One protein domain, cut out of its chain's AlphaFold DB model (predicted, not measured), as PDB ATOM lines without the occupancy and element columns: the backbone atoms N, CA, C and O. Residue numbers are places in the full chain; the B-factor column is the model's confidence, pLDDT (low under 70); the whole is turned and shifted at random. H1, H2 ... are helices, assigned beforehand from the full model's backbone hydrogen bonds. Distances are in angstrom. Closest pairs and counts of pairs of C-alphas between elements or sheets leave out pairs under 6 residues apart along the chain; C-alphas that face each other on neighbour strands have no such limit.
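What this domain is: This is residues 401 to 496 of the 680 residues of an uncharacterized protein of Actinoplanes regularis (UniProt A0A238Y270). Five helices gather round a sixth: H3 runs through the middle, with H1 and H5 packed on opposite sides of it, H4 on a third side and short H2 near its beginning. H6 makes a corner with H3, its beginning meeting the last residues of H3, 441 to 442, and packs on H4 as well, while residues 492 to 496 trail away beyond H6. The helices mostly cross rather than lie side by side. The printed part has 96 residues with six named helices, H1 to H6 in that order, and no named strand; its class is all helix. It is compact, with a radius of gyration of the C-alphas of 12.3 A and spans of 38 by 28 by 24 A.

How they stand to each other: H1, residues 405 to 413, touches H3, residues 429 to 442, the hub, which touches the five other helices. They run the same way at a steep tilt of 49 degrees; H3 takes part with residues 436 to 440 alone, and the closest C-alphas, of Leu 411 and Asp 440, are 6.2 A apart. H2, residues 422 to 426, is apart from H1 and touches residues 431 to 435 of H3 alone, closest at the C-alphas of Leu 424 and Lys 432, 5.6 A. H4, residues 450 to 462, forms a helical hairpin with H3, opposite ways at a steep tilt of 40 degrees; it touches H3 with residues 453 to 457 alone, closest at the C-alphas of Leu 439 and Val 453, 6.6 A. H5, residues 466 to 474, touches H3 the same way at a steep tilt of 54 degrees, closest at the C-alphas of Ala 438 and Thr 473, 5.5 A. H6, residues 481 to 490, touches residues 441 to 442 of H3 alone, only just about perpendicular at 71 degrees, with the C-alphas of Met 442 and Gln 482 closest at 4.0 A. H6 also touches H4, closest at the C-alphas of Ala 456 and Ser 489, 4.9 A. Every O i to N i+4 pair is within hydrogen-bond range in H1, H2, H3, H4 and H5, and 4 of 6 are in H6.

Where its parts are: H1 begins at C-alpha 405, (-103.793, 40.468, 66.765), and is 12.4 A long; H2 is the shortest at 6.4 A. H3 is 20.1 A long and ends at C-alpha 442, (-102.533, 48.452, 51.341). H4 is 18.3 A long, H5 11.5 A and H6 15.2 A, ending at C-alpha 490, (-100.389, 62.419, 45.611).

The domain as a whole: The C-alphas farthest apart, of Ala 406 and Ile 495, are 38.5 A apart. The printed part has no cut and no long link. Its mean pLDDT is 79.4; residues 401 to 403, 418 to 427 and 492 to 496 are under 70.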
ATOM      1  N   ALA A 401    -104.705  48.668  69.316       66.94
ATOM      2  CA  ALA A 401    -104.471  48.119  67.988       66.94
ATOM      3  C   ALA A 401    -105.749  47.751  67.227       66.94
ATOM      4  O   ALA A 401    -105.689  47.262  66.096       66.94
ATOM      5  N   GLY A 402    -106.907  47.930  67.862       66.19
ATOM      6  CA  GLY A 402    -108.151  47.324  67.422       66.19
ATOM      7  C   GLY A 402    -108.178  45.810  67.660       66.19
ATOM      8  O   GLY A 402    -107.224  45.172  68.105       66.19
ATOM      9  N   ALA A 403    -109.313  45.193  67.339       59.53
ATOM     10  CA  ALA A 403    -109.647  43.847  67.801       59.53
ATOM     11  C   ALA A 403    -108.792  42.683  67.234       59.53
ATOM     12  O   ALA A 403    -109.036  41.538  67.612       59.53
ATOM     13  N   SER A 404    -107.820  42.906  66.335       71.44
ATOM     14  CA  SER A 404    -107.184  41.815  65.574       71.44
ATOM     15  C   SER A 404    -105.663  41.722  65.735       71.44
ATOM     16  O   SER A 404    -104.898  42.307  64.972       71.44
ATOM     17  N   ALA A 405    -105.207  40.861  66.653       71.19
ATOM     18  CA  ALA A 405    -103.793  40.468  66.765       71.19
ATOM     19  C   ALA A 405    -103.236  39.873  65.455       71.19
ATOM     20  O   ALA A 405    -102.054  40.014  65.141       71.19
ATOM     21  N   ALA A 406    -104.101  39.243  64.652       78.81
ATOM     22  CA  ALA A 406    -103.735  38.701  63.349       78.81
ATOM     23  C   ALA A 406    -103.308  39.794  62.354       78.81
ATOM     24  O   ALA A 406    -102.397  39.556  61.563       78.81
ATOM     25  N   VAL A 407    -103.926  40.983  62.400       80.19
ATOM     26  CA  VAL A 407    -103.546  42.128  61.552       80.19
ATOM     27  C   VAL A 407    -102.125  42.574  61.874       80.19
ATOM     28  O   VAL A 407    -101.291  42.657  60.979       80.19
ATOM     29  N   ILE A 408    -101.810  42.777  63.154       76.38
ATOM     30  CA  ILE A 408    -100.464  43.188  63.573       76.38
ATOM     31  C   ILE A 408     -99.412  42.158  63.170       76.38
ATOM     32  O   ILE A 408     -98.379  42.525  62.614       76.38
ATOM     33  N   ASN A 409     -99.672  40.871  63.402       76.44
ATOM     34  CA  ASN A 409     -98.723  39.825  63.024       76.44
ATOM     35  C   ASN A 409     -98.481  39.804  61.507       76.44
ATOM     36  O   ASN A 409     -97.337  39.647  61.079       76.44
ATOM     37  N   ARG A 410     -99.522  40.033  60.691       83.88
ATOM     38  CA  ARG A 410     -99.363  40.200  59.239       83.88
ATOM     39  C   ARG A 410     -98.516  41.420  58.895       83.88
ATOM     40  O   ARG A 410     -97.576  41.278  58.120       83.88
ATOM     41  N   LEU A 411     -98.799  42.581  59.481       84.12
ATOM     42  CA  LEU A 411     -98.031  43.810  59.248       84.12
ATOM     43  C   LEU A 411     -96.545  43.626  59.579       84.12
ATOM     44  O   LEU A 411     -95.689  43.955  58.760       84.12
ATOM     45  N   ARG A 412     -96.231  42.993  60.714       79.44
ATOM     46  CA  ARG A 412     -94.846  42.675  61.095       79.44
ATOM     47  C   ARG A 412     -94.189  41.684  60.145       79.44
ATOM     48  O   ARG A 412     -93.062  41.907  59.727       79.44
ATOM     49  N   SER A 413     -94.899  40.623  59.746       80.00
ATOM     50  CA  SER A 413     -94.378  39.656  58.761       80.00
ATOM     51  C   SER A 413     -94.071  40.295  57.403       80.00
ATOM     52  O   SER A 413     -93.277  39.773  56.628       80.00
ATOM     53  N   ARG A 414     -94.694  41.444  57.133       84.19
ATOM     54  CA  ARG A 414     -94.505  42.270  55.946       84.19
ATOM     55  C   ARG A 414     -93.425  43.352  56.146       84.19
ATOM     56  O   ARG A 414     -93.130  44.087  55.215       84.19
ATOM     57  N   GLY A 415     -92.798  43.451  57.320       80.44
ATOM     58  CA  GLY A 415     -91.751  44.439  57.604       80.44
ATOM     59  C   GLY A 415     -92.277  45.847  57.898       80.44
ATOM     60  O   GLY A 415     -91.551  46.818  57.711       80.44
ATOM     61  N   ILE A 416     -93.541  45.980  58.318       79.62
ATOM     62  CA  ILE A 416     -94.089  47.240  58.836       79.62
ATOM     63  C   ILE A 416     -93.892  47.251  60.354       79.62
ATOM     64  O   ILE A 416     -94.598  46.560  61.094       79.62
ATOM     65  N   GLU A 417     -92.911  48.030  60.808       71.88
ATOM     66  CA  GLU A 417     -92.627  48.252  62.226       71.88
ATOM     67  C   GLU A 417     -93.508  49.373  62.780       71.88
ATOM     68  O   GLU A 417     -93.401  50.538  62.408       71.88
ATOM     69  N   ILE A 418     -94.398  48.993  63.686       64.75
ATOM     70  CA  ILE A 418     -95.417  49.851  64.299       64.75
ATOM     71  C   ILE A 418     -94.852  50.937  65.243       64.75
ATOM     72  O   ILE A 418     -95.369  52.052  65.195       64.75
ATOM     73  N   PRO A 419     -93.815  50.683  66.074       54.12
ATOM     74  CA  PRO A 419     -93.339  51.663  67.062       54.12
ATOM     75  C   PRO A 419     -92.785  52.966  66.461       54.12
ATOM     76  O   PRO A 419     -92.739  53.982  67.149       54.12
ATOM     77  N   ASN A 420     -92.389  52.946  65.182       51.44
ATOM     78  CA  ASN A 420     -91.734  54.064  64.495       51.44
ATOM     79  C   ASN A 420     -92.706  54.998  63.752       51.44
ATOM     80  O   ASN A 420     -92.267  55.977  63.154       51.44
ATOM     81  N   ALA A 421     -94.011  54.716  63.779       58.97
ATOM     82  CA  ALA A 421     -95.028  55.553  63.150       58.97
ATOM     83  C   ALA A 421     -95.592  56.550  64.173       58.97
ATOM     84  O   ALA A 421     -96.349  56.165  65.068       58.97
ATOM     85  N   SER A 422     -95.258  57.835  64.041       61.81
ATOM     86  CA  SER A 422     -95.709  58.894  64.964       61.81
ATOM     87  C   SER A 422     -97.235  58.924  65.124       61.81
ATOM     88  O   SER A 422     -97.743  59.081  66.235       61.81
ATOM     89  N   ILE A 423     -97.964  58.657  64.035       64.50
ATOM     90  CA  ILE A 423     -99.430  58.613  64.004       64.50
ATOM     91  C   ILE A 423    -100.019  57.498  64.884       64.50
ATOM     92  O   ILE A 423    -101.054  57.677  65.524       64.50
ATOM     93  N   LEU A 424     -99.347  56.343  64.963       66.38
ATOM     94  CA  LEU A 424     -99.801  55.192  65.756       66.38
ATOM     95  C   LEU A 424     -99.503  55.371  67.245       66.38
ATOM     96  O   LEU A 424    -100.118  54.707  68.085       66.38
ATOM     97  N   ASN A 425     -98.583  56.273  67.581       64.94
ATOM     98  CA  ASN A 425     -98.237  56.578  68.960       64.94
ATOM     99  C   ASN A 425     -99.208  57.606  69.560       64.94
ATOM    100  O   ASN A 425     -99.677  57.377  70.677       64.94
ATOM    101  N   ASN A 426     -99.603  58.628  68.792       66.75
ATOM    102  CA  ASN A 426    -100.340  59.789  69.311       66.75
ATOM    103  C   ASN A 426    -101.859  59.782  69.059       66.75
ATOM    104  O   ASN A 426    -102.584  60.371  69.857       66.75
ATOM    105  N   GLY A 427    -102.347  59.092  68.022       68.88
ATOM    106  CA  GLY A 427    -103.782  59.070  67.719       68.88
ATOM    107  C   GLY A 427    -104.619  58.373  68.800       68.88
ATOM    108  O   GLY A 427    -104.116  57.540  69.554       68.88
ATOM    109  N   ASP A 428    -105.917  58.659  68.866       75.19
ATOM    110  CA  ASP A 428    -106.838  57.921  69.737       75.19
ATOM    111  C   ASP A 428    -107.158  56.492  69.240       75.19
ATOM    112  O   ASP A 428    -106.631  56.005  68.239       75.19
ATOM    113  N   GLU A 429    -108.025  55.770  69.958       74.81
ATOM    114  CA  GLU A 429    -108.429  54.406  69.589       74.81
ATOM    115  C   GLU A 429    -109.024  54.325  68.168       74.81
ATOM    116  O   GLU A 429    -108.727  53.386  67.419       74.81
ATOM    117  N   VAL A 430    -109.844  55.308  67.775       78.12
ATOM    118  CA  VAL A 430    -110.516  55.338  66.466       78.12
ATOM    119  C   VAL A 430    -109.471  55.490  65.365       78.12
ATOM    120  O   VAL A 430    -109.458  54.730  64.394       78.12
ATOM    121  N   GLN A 431    -108.548  56.423  65.563       79.44
ATOM    122  CA  GLN A 431    -107.446  56.728  64.662       79.44
ATOM    123  C   GLN A 431    -106.536  55.531  64.423       79.44
ATOM    124  O   GLN A 431    -106.293  55.135  63.279       79.44
ATOM    125  N   LYS A 432    -106.061  54.919  65.511       79.75
ATOM    126  CA  LYS A 432    -105.164  53.767  65.440       79.75
ATOM    127  C   LYS A 432    -105.840  52.618  64.704       79.75
ATOM    128  O   LYS A 432    -105.232  52.024  63.813       79.75
ATOM    129  N   ALA A 433    -107.114  52.346  64.991       79.75
ATOM    130  CA  ALA A 433    -107.873  51.311  64.293       79.75
ATOM    131  C   ALA A 433    -107.978  51.571  62.777       79.75
ATOM    132  O   ALA A 433    -107.836  50.634  61.983       79.75
ATOM    133  N   ILE A 434    -108.190  52.826  62.362       86.00
ATOM    134  CA  ILE A 434    -108.207  53.226  60.944       86.00
ATOM    135  C   ILE A 434    -106.830  53.016  60.314       86.00
ATOM    136  O   ILE A 434    -106.728  52.350  59.281       86.00
ATOM    137  N   ALA A 435    -105.769  53.511  60.952       87.38
ATOM    138  CA  ALA A 435    -104.403  53.413  60.451       87.38
ATOM    139  C   ALA A 435    -103.943  51.953  60.300       87.38
ATOM    140  O   ALA A 435    -103.476  51.566  59.228       87.38
ATOM    141  N   TYR A 436    -104.140  51.097  61.311       86.06
ATOM    142  CA  TYR A 436    -103.778  49.676  61.221       86.06
ATOM    143  C   TYR A 436    -104.506  48.963  60.090       86.06
ATOM    144  O   TYR A 436    -103.903  48.176  59.354       86.06
ATOM    145  N   ARG A 437    -105.802  49.240  59.927       87.12
ATOM    146  CA  ARG A 437    -106.579  48.633  58.852       87.12
ATOM    147  C   ARG A 437    -106.107  49.113  57.485       87.12
ATOM    148  O   ARG A 437    -105.962  48.289  56.586       87.12
ATOM    149  N   ALA A 438    -105.830  50.405  57.347       90.56
ATOM    150  CA  ALA A 438    -105.288  50.995  56.133       90.56
ATOM    151  C   ALA A 438    -103.949  50.358  55.736       90.56
ATOM    152  O   ALA A 438    -103.791  49.906  54.602       90.56
ATOM    153  N   LEU A 439    -103.018  50.236  56.685       90.19
ATOM    154  CA  LEU A 439    -101.734  49.566  56.474       90.19
ATOM    155  C   LEU A 439    -101.920  48.108  56.021       90.19
ATOM    156  O   LEU A 439    -101.229  47.649  55.109       90.19
ATOM    157  N   ASP A 440    -102.850  47.365  56.629       89.00
ATOM    158  CA  ASP A 440    -103.046  45.936  56.337       89.00
ATOM    159  C   ASP A 440    -103.607  45.700  54.937       89.00
ATOM    160  O   ASP A 440    -103.111  44.827  54.219       89.00
ATOM    161  N   VAL A 441    -104.596  46.498  54.522       90.62
ATOM    162  CA  VAL A 441    -105.192  46.359  53.185       90.62
ATOM    163  C   VAL A 441    -104.244  46.847  52.088       90.62
ATOM    164  O   VAL A 441    -104.151  46.209  51.041       90.62
ATOM    165  N   MET A 442    -103.479  47.917  52.329       91.25
ATOM    166  CA  MET A 442    -102.533  48.452  51.341       91.25
ATOM    167  C   MET A 442    -101.282  47.577  51.167       91.25
ATOM    168  O   MET A 442    -100.691  47.540  50.090       91.25
ATOM    169  N   SER A 443    -100.885  46.831  52.201       89.00
ATOM    170  CA  SER A 443     -99.703  45.953  52.166       89.00
ATOM    171  C   SER A 443     -99.977  44.545  51.617       89.00
ATOM    172  O   SER A 443     -99.119  43.668  51.694       89.00
ATOM    173  N   GLY A 444    -101.162  44.293  51.050       82.19
ATOM    174  CA  GLY A 444    -101.555  42.972  50.550       82.19
ATOM    175  C   GLY A 444    -100.856  42.504  49.262       82.19
ATOM    176  O   GLY A 444    -100.907  41.315  48.955       82.19
ATOM    177  N   ARG A 445    -100.206  43.398  48.502       80.38
ATOM    178  CA  ARG A 445     -99.618  43.091  47.181       80.38
ATOM    179  C   ARG A 445     -98.147  42.672  47.267       80.38
ATOM    180  O   ARG A 445     -97.354  43.269  47.989       80.38
ATOM    181  N   ALA A 446     -97.759  41.685  46.458       72.56
ATOM    182  CA  ALA A 446     -96.355  41.318  46.279       72.56
ATOM    183  C   ALA A 446     -95.533  42.507  45.739       72.56
ATOM    184  O   ALA A 446     -95.957  43.185  44.805       72.56
ATOM    185  N   GLY A 447     -94.357  42.755  46.325       72.69
ATOM    186  CA  GLY A 447     -93.483  43.868  45.933       72.69
ATOM    187  C   GLY A 447     -93.904  45.244  46.464       72.69
ATOM    188  O   GLY A 447     -93.373  46.257  46.002       72.69
ATOM    189  N   PHE A 448     -94.839  45.308  47.421       83.56
ATOM    190  CA  PHE A 448     -95.140  46.561  48.112       83.56
ATOM    191  C   PHE A 448     -93.902  47.083  48.870       83.56
ATOM    192  O   PHE A 448     -93.005  46.324  49.242       83.56
ATOM    193  N   ARG A 449     -93.850  48.399  49.100       85.19
ATOM    194  CA  ARG A 449     -92.761  49.056  49.838       85.19
ATOM    195  C   ARG A 449     -93.290  49.547  51.192       85.19
ATOM    196  O   ARG A 449     -94.063  50.507  51.175       85.19
ATOM    197  N   PRO A 450     -92.875  48.956  52.332       85.62
ATOM    198  CA  PRO A 450     -93.350  49.345  53.665       85.62
ATOM    199  C   PRO A 450     -93.297  50.852  53.922       85.62
ATOM    200  O   PRO A 450     -94.314  51.442  54.276       85.62
ATOM    201  N   GLY A 451     -92.162  51.493  53.619       84.50
ATOM    202  CA  GLY A 451     -91.995  52.938  53.802       84.50
ATOM    203  C   GLY A 451     -92.961  53.794  52.973       84.50
ATOM    204  O   GLY A 451     -93.438  54.803  53.471       84.50
ATOM    205  N   LYS A 452     -93.322  53.379  51.744       86.38
ATOM    206  CA  LYS A 452     -94.288  54.123  50.905       86.38
ATOM    207  C   LYS A 452     -95.699  54.032  51.485       86.38
ATOM    208  O   LYS A 452     -96.412  55.025  51.501       86.38
ATOM    209  N   VAL A 453     -96.100  52.848  51.952       89.00
ATOM    210  CA  VAL A 453     -97.434  52.631  52.535       89.00
ATOM    211  C   VAL A 453     -97.572  53.372  53.863       89.00
ATOM    212  O   VAL A 453     -98.587  54.027  54.081       89.00
ATOM    213  N   LEU A 454     -96.544  53.319  54.715       88.00
ATOM    214  CA  LEU A 454     -96.534  54.063  55.971       88.00
ATOM    215  C   LEU A 454     -96.603  55.575  55.723       88.00
ATOM    216  O   LEU A 454     -97.503  56.228  56.243       88.00
ATOM    217  N   ALA A 455     -95.738  56.102  54.850       86.62
ATOM    218  CA  ALA A 455     -95.743  57.518  54.493       86.62
ATOM    219  C   ALA A 455     -97.077  57.967  53.879       86.62
ATOM    220  O   ALA A 455     -97.501  59.091  54.113       86.62
ATOM    221  N   ALA A 456     -97.759  57.105  53.120       88.44
ATOM    222  CA  ALA A 456     -99.071  57.405  52.552       88.44
ATOM    223  C   ALA A 456    -100.176  57.497  53.618       88.44
ATOM    224  O   ALA A 456    -101.026  58.380  53.528       88.44
ATOM    225  N   VAL A 457    -100.161  56.622  54.634       89.19
ATOM    226  CA  VAL A 457    -101.078  56.730  55.784       89.19
ATOM    227  C   VAL A 457    -100.775  57.993  56.576       89.19
ATOM    228  O   VAL A 457    -101.682  58.771  56.831       89.19
ATOM    229  N   GLU A 458     -99.510  58.242  56.913       85.75
ATOM    230  CA  GLU A 458     -99.117  59.461  57.628       85.75
ATOM    231  C   GLU A 458     -99.487  60.723  56.846       85.75
ATOM    232  O   GLU A 458     -99.991  61.676  57.435       85.75
ATOM    233  N   ASN A 459     -99.306  60.714  55.521       83.50
ATOM    234  CA  ASN A 459     -99.741  61.810  54.668       83.50
ATOM    235  C   ASN A 459    -101.257  61.991  54.745       83.50
ATOM    236  O   ASN A 459    -101.704  63.094  55.006       83.50
ATOM    237  N   ALA A 460    -102.050  60.924  54.615       85.25
ATOM    238  CA  ALA A 460    -103.505  61.023  54.722       85.25
ATOM    239  C   ALA A 460    -103.964  61.623  56.062       85.25
ATOM    240  O   ALA A 460    -104.937  62.366  56.087       85.25
ATOM    241  N   PHE A 461    -103.267  61.341  57.163       83.88
ATOM    242  CA  PHE A 461    -103.581  61.953  58.454       83.88
ATOM    243  C   PHE A 461    -103.133  63.415  58.547       83.88
ATOM    244  O   PHE A 461    -103.936  64.240  58.964       83.88
ATOM    245  N   ARG A 462    -101.898  63.749  58.135       80.25
ATOM    246  CA  ARG A 462    -101.426  65.150  58.091       80.25
ATOM    247  C   ARG A 462    -102.344  66.025  57.243       80.25
ATOM    248  O   ARG A 462    -102.643  67.151  57.602       80.25
ATOM    249  N   GLN A 463    -102.820  65.451  56.149       77.06
ATOM    250  CA  GLN A 463    -103.697  66.084  55.185       77.06
ATOM    251  C   GLN A 463    -105.195  65.951  55.543       77.06
ATOM    252  O   GLN A 463    -106.061  66.176  54.703       77.06
ATOM    253  N   ASN A 464    -105.525  65.536  56.774       78.56
ATOM    254  CA  ASN A 464    -106.892  65.462  57.304       78.56
ATOM    255  C   ASN A 464    -107.894  64.605  56.485       78.56
ATOM    256  O   ASN A 464    -109.117  64.783  56.552       78.56
ATOM    257  N   ALA A 465    -107.382  63.610  55.756       83.44
ATOM    258  CA  ALA A 465    -108.123  62.653  54.929       83.44
ATOM    259  C   ALA A 465    -108.477  61.349  55.679       83.44
ATOM    260  O   ALA A 465    -108.665  60.283  55.078       83.44
ATOM    261  N   VAL A 466    -108.523  61.396  57.015       86.56
ATOM    262  CA  VAL A 466    -108.822  60.235  57.872       86.56
ATOM    263  C   VAL A 466    -110.212  59.641  57.580       86.56
ATOM    264  O   VAL A 466    -110.292  58.417  57.436       86.56
ATOM    265  N   PRO A 467    -111.296  60.432  57.410       87.62
ATOM    266  CA  PRO A 467    -112.620  59.889  57.074       87.62
ATOM    267  C   PRO A 467    -112.668  59.177  55.709       87.62
ATOM    268  O   PRO A 467    -113.324  58.136  55.555       87.62
ATOM    269  N   GLU A 468    -111.947  59.699  54.711       90.06
ATOM    270  CA  GLU A 468    -111.777  59.065  53.403       90.06
ATOM    271  C   GLU A 468    -111.086  57.710  53.541       90.06
ATOM    272  O   GLU A 468    -111.590  56.685  53.066       90.06
ATOM    273  N   LEU A 469    -109.939  57.710  54.227       90.94
ATOM    274  CA  LEU A 469    -109.137  56.519  54.467       90.94
ATOM    275  C   LEU A 469    -109.947  55.461  55.212       90.94
ATOM    276  O   LEU A 469    -109.937  54.284  54.838       90.94
ATOM    277  N   GLN A 470    -110.690  55.885  56.231       90.69
ATOM    278  CA  GLN A 470    -111.602  55.040  56.977       90.69
ATOM    279  C   GLN A 470    -112.615  54.387  56.045       90.69
ATOM    280  O   GLN A 470    -112.691  53.164  56.011       90.69
ATOM    281  N   THR A 471    -113.371  55.160  55.266       91.38
ATOM    282  CA  THR A 471    -114.433  54.600  54.419       91.38
ATOM    283  C   THR A 471    -113.871  53.621  53.384       91.38
ATOM    284  O   THR A 471    -114.380  52.502  53.242       91.38
ATOM    285  N   LEU A 472    -112.796  54.002  52.690       92.88
ATOM    286  CA  LEU A 472    -112.181  53.176  51.650       92.88
ATOM    287  C   LEU A 472    -111.667  51.847  52.208       92.88
ATOM    288  O   LEU A 472    -111.963  50.784  51.659       92.88
ATOM    289  N   THR A 473    -110.957  51.889  53.334       90.88
ATOM    290  CA  THR A 473    -110.329  50.699  53.928       90.88
ATOM    291  C   THR A 473    -111.320  49.873  54.749       90.88
ATOM    292  O   THR A 473    -111.211  48.642  54.804       90.88
ATOM    293  N   GLN A 474    -112.332  50.514  55.351       88.44
ATOM    294  CA  GLN A 474    -113.314  49.836  56.190       88.44
ATOM    295  C   GLN A 474    -114.405  49.112  55.411       88.44
ATOM    296  O   GLN A 474    -114.922  48.092  55.879       88.44
ATOM    297  N   SER A 475    -114.723  49.602  54.217       89.69
ATOM    298  CA  SER A 475    -115.769  49.022  53.383       89.69
ATOM    299  C   SER A 475    -115.483  47.570  52.987       89.69
ATOM    300  O   SER A 475    -116.426  46.807  52.812       89.69
ATOM    301  N   GLY A 476    -114.204  47.191  52.824       89.94
ATOM    302  CA  GLY A 476    -113.811  45.928  52.185       89.94
ATOM    303  C   GLY A 476    -114.228  45.836  50.710       89.94
ATOM    304  O   GLY A 476    -114.209  44.752  50.136       89.94
ATOM    305  N   ARG A 477    -114.647  46.961  50.118       94.44
ATOM    306  CA  ARG A 477    -115.276  47.055  48.794       94.44
ATOM    307  C   ARG A 477    -114.446  47.859  47.791       94.44
ATOM    308  O   ARG A 477    -114.850  47.970  46.639       94.44
ATOM    309  N   LEU A 478    -113.289  48.380  48.205       94.62
ATOM    310  CA  LEU A 478    -112.249  48.860  47.298       94.62
ATOM    311  C   LEU A 478    -111.524  47.646  46.695       94.62
ATOM    312  O   LEU A 478    -111.017  46.810  47.438       94.62
ATOM    313  N   GLU A 479    -111.496  47.531  45.370       93.56
ATOM    314  CA  GLU A 479    -110.946  46.371  44.653       93.56
ATOM    315  C   GLU A 479    -109.425  46.400  44.518       93.56
ATOM    316  O   GLU A 479    -108.785  45.353  44.440       93.56
ATOM    317  N   ASN A 480    -108.837  47.594  44.525       92.25
ATOM    318  CA  ASN A 480    -107.398  47.805  44.438       92.25
ATOM    319  C   ASN A 480    -106.832  48.561  45.653       92.25
ATOM    320  O   ASN A 480    -106.146  49.570  45.480       92.25
ATOM    321  N   PRO A 481    -107.065  48.094  46.897       91.75
ATOM    322  CA  PRO A 481    -106.626  48.808  48.092       91.75
ATOM    323  C   PRO A 481    -105.113  49.039  48.110       91.75
ATOM    324  O   PRO A 481    -104.668  50.064  48.597       91.75
ATOM    325  N   GLN A 482    -104.314  48.155  47.520       87.12
ATOM    326  CA  GLN A 482    -102.866  48.319  47.386       87.12
ATOM    327  C   GLN A 482    -102.422  49.550  46.578       87.12
ATOM    328  O   GLN A 482    -101.332  50.070  46.820       87.12
ATOM    329  N   ASP A 483    -103.236  50.018  45.631       87.12
ATOM    330  CA  ASP A 483    -102.896  51.167  44.786       87.12
ATOM    331  C   ASP A 483    -103.266  52.489  45.489       87.12
ATOM    332  O   ASP A 483    -102.784  53.560  45.118       87.12
ATOM    333  N   LEU A 484    -104.047  52.413  46.577       88.12
ATOM    334  CA  LEU A 484    -104.457  53.565  47.373       88.12
ATOM    335  C   LEU A 484    -103.256  54.342  47.925       88.12
ATOM    336  O   LEU A 484    -103.298  55.565  47.953       88.12
ATOM    337  N   ALA A 485    -102.162  53.669  48.297       87.50
ATOM    338  CA  ALA A 485    -100.964  54.342  48.806       87.50
ATOM    339  C   ALA A 485    -100.381  55.349  47.798       87.50
ATOM    340  O   ALA A 485     -99.853  56.384  48.190       87.50
ATOM    341  N   GLU A 486    -100.483  55.065  46.496       84.06
ATOM    342  CA  GLU A 486    -100.051  55.997  45.456       84.06
ATOM    343  C   GLU A 486    -100.961  57.218  45.387       84.06
ATOM    344  O   GLU A 486    -100.466  58.344  45.383       84.06
ATOM    345  N   LYS A 487    -102.276  57.000  45.440       82.81
ATOM    346  CA  LYS A 487    -103.259  58.085  45.477       82.81
ATOM    347  C   LYS A 487    -103.091  58.965  46.701       82.81
ATOM    348  O   LYS A 487    -102.937  60.167  46.546       82.81
ATOM    349  N   LEU A 488    -103.018  58.373  47.891       82.75
ATOM    350  CA  LEU A 488    -102.816  59.103  49.142       82.75
ATOM    351  C   LEU A 488    -101.483  59.866  49.170       82.75
ATOM    352  O   LEU A 488    -101.405  60.925  49.779       82.75
ATOM    353  N   SER A 489    -100.436  59.363  48.506       78.94
ATOM    354  CA  SER A 489     -99.152  60.077  48.404       78.94
ATOM    355  C   SER A 489     -99.180  61.274  47.449       78.94
ATOM    356  O   SER A 489     -98.310  62.133  47.525       78.94
ATOM    357  N   GLN A 490    -100.155  61.310  46.539       74.38
ATOM    358  CA  GLN A 490    -100.389  62.419  45.611       74.38
ATOM    359  C   GLN A 490    -101.465  63.378  46.117       74.38
ATOM    360  O   GLN A 490    -101.726  64.394  45.470       74.38
ATOM    361  N   LEU A 491    -102.091  63.049  47.249       70.75
ATOM    362  CA  LEU A 491    -102.959  63.972  47.937       70.75
ATOM    363  C   LEU A 491    -102.109  65.094  48.527       70.75
ATOM    364  O   LEU A 491    -101.214  64.860  49.339       70.75
ATOM    365  N   ASP A 492    -102.425  66.295  48.088       60.00
ATOM    366  CA  ASP A 492    -101.899  67.546  48.589       60.00
ATOM    367  C   ASP A 492    -103.129  68.295  49.093       60.00
ATOM    368  O   ASP A 492    -104.031  68.579  48.301       60.00
ATOM    369  N   PHE A 493    -103.245  68.452  50.409       54.03
ATOM    370  CA  PHE A 493    -104.334  69.185  51.057       54.03
ATOM    371  C   PHE A 493    -103.801  70.392  51.846       54.03
ATOM    372  O   PHE A 493    -104.520  70.933  52.682       54.03
ATOM    373  N   GLU A 494    -102.556  70.817  51.626       46.91
ATOM    374  CA  GLU A 494    -101.986  71.921  52.387       46.91
ATOM    375  C   GLU A 494    -101.747  73.156  51.523       46.91
ATOM    376  O   GLU A 494    -100.892  73.212  50.638       46.91
ATOM    377  N   ILE A 495    -102.451  74.214  51.926       43.03
ATOM    378  CA  ILE A 495    -101.839  75.510  52.195       43.03
ATOM    379  C   ILE A 495    -100.551  75.242  52.985       43.03
ATOM    380  O   ILE A 495    -100.576  75.168  54.213       43.03
ATOM    381  N   ASP A 496     -99.429  75.063  52.289       36.72
ATOM    382  CA  ASP A 496     -98.123  75.154  52.927       36.72
ATOM    383  C   ASP A 496     -98.074  76.540  53.602       36.72
ATOM    384  O   ASP A 496     -98.281  77.562  52.930       36.72
TER     385      ASP A 496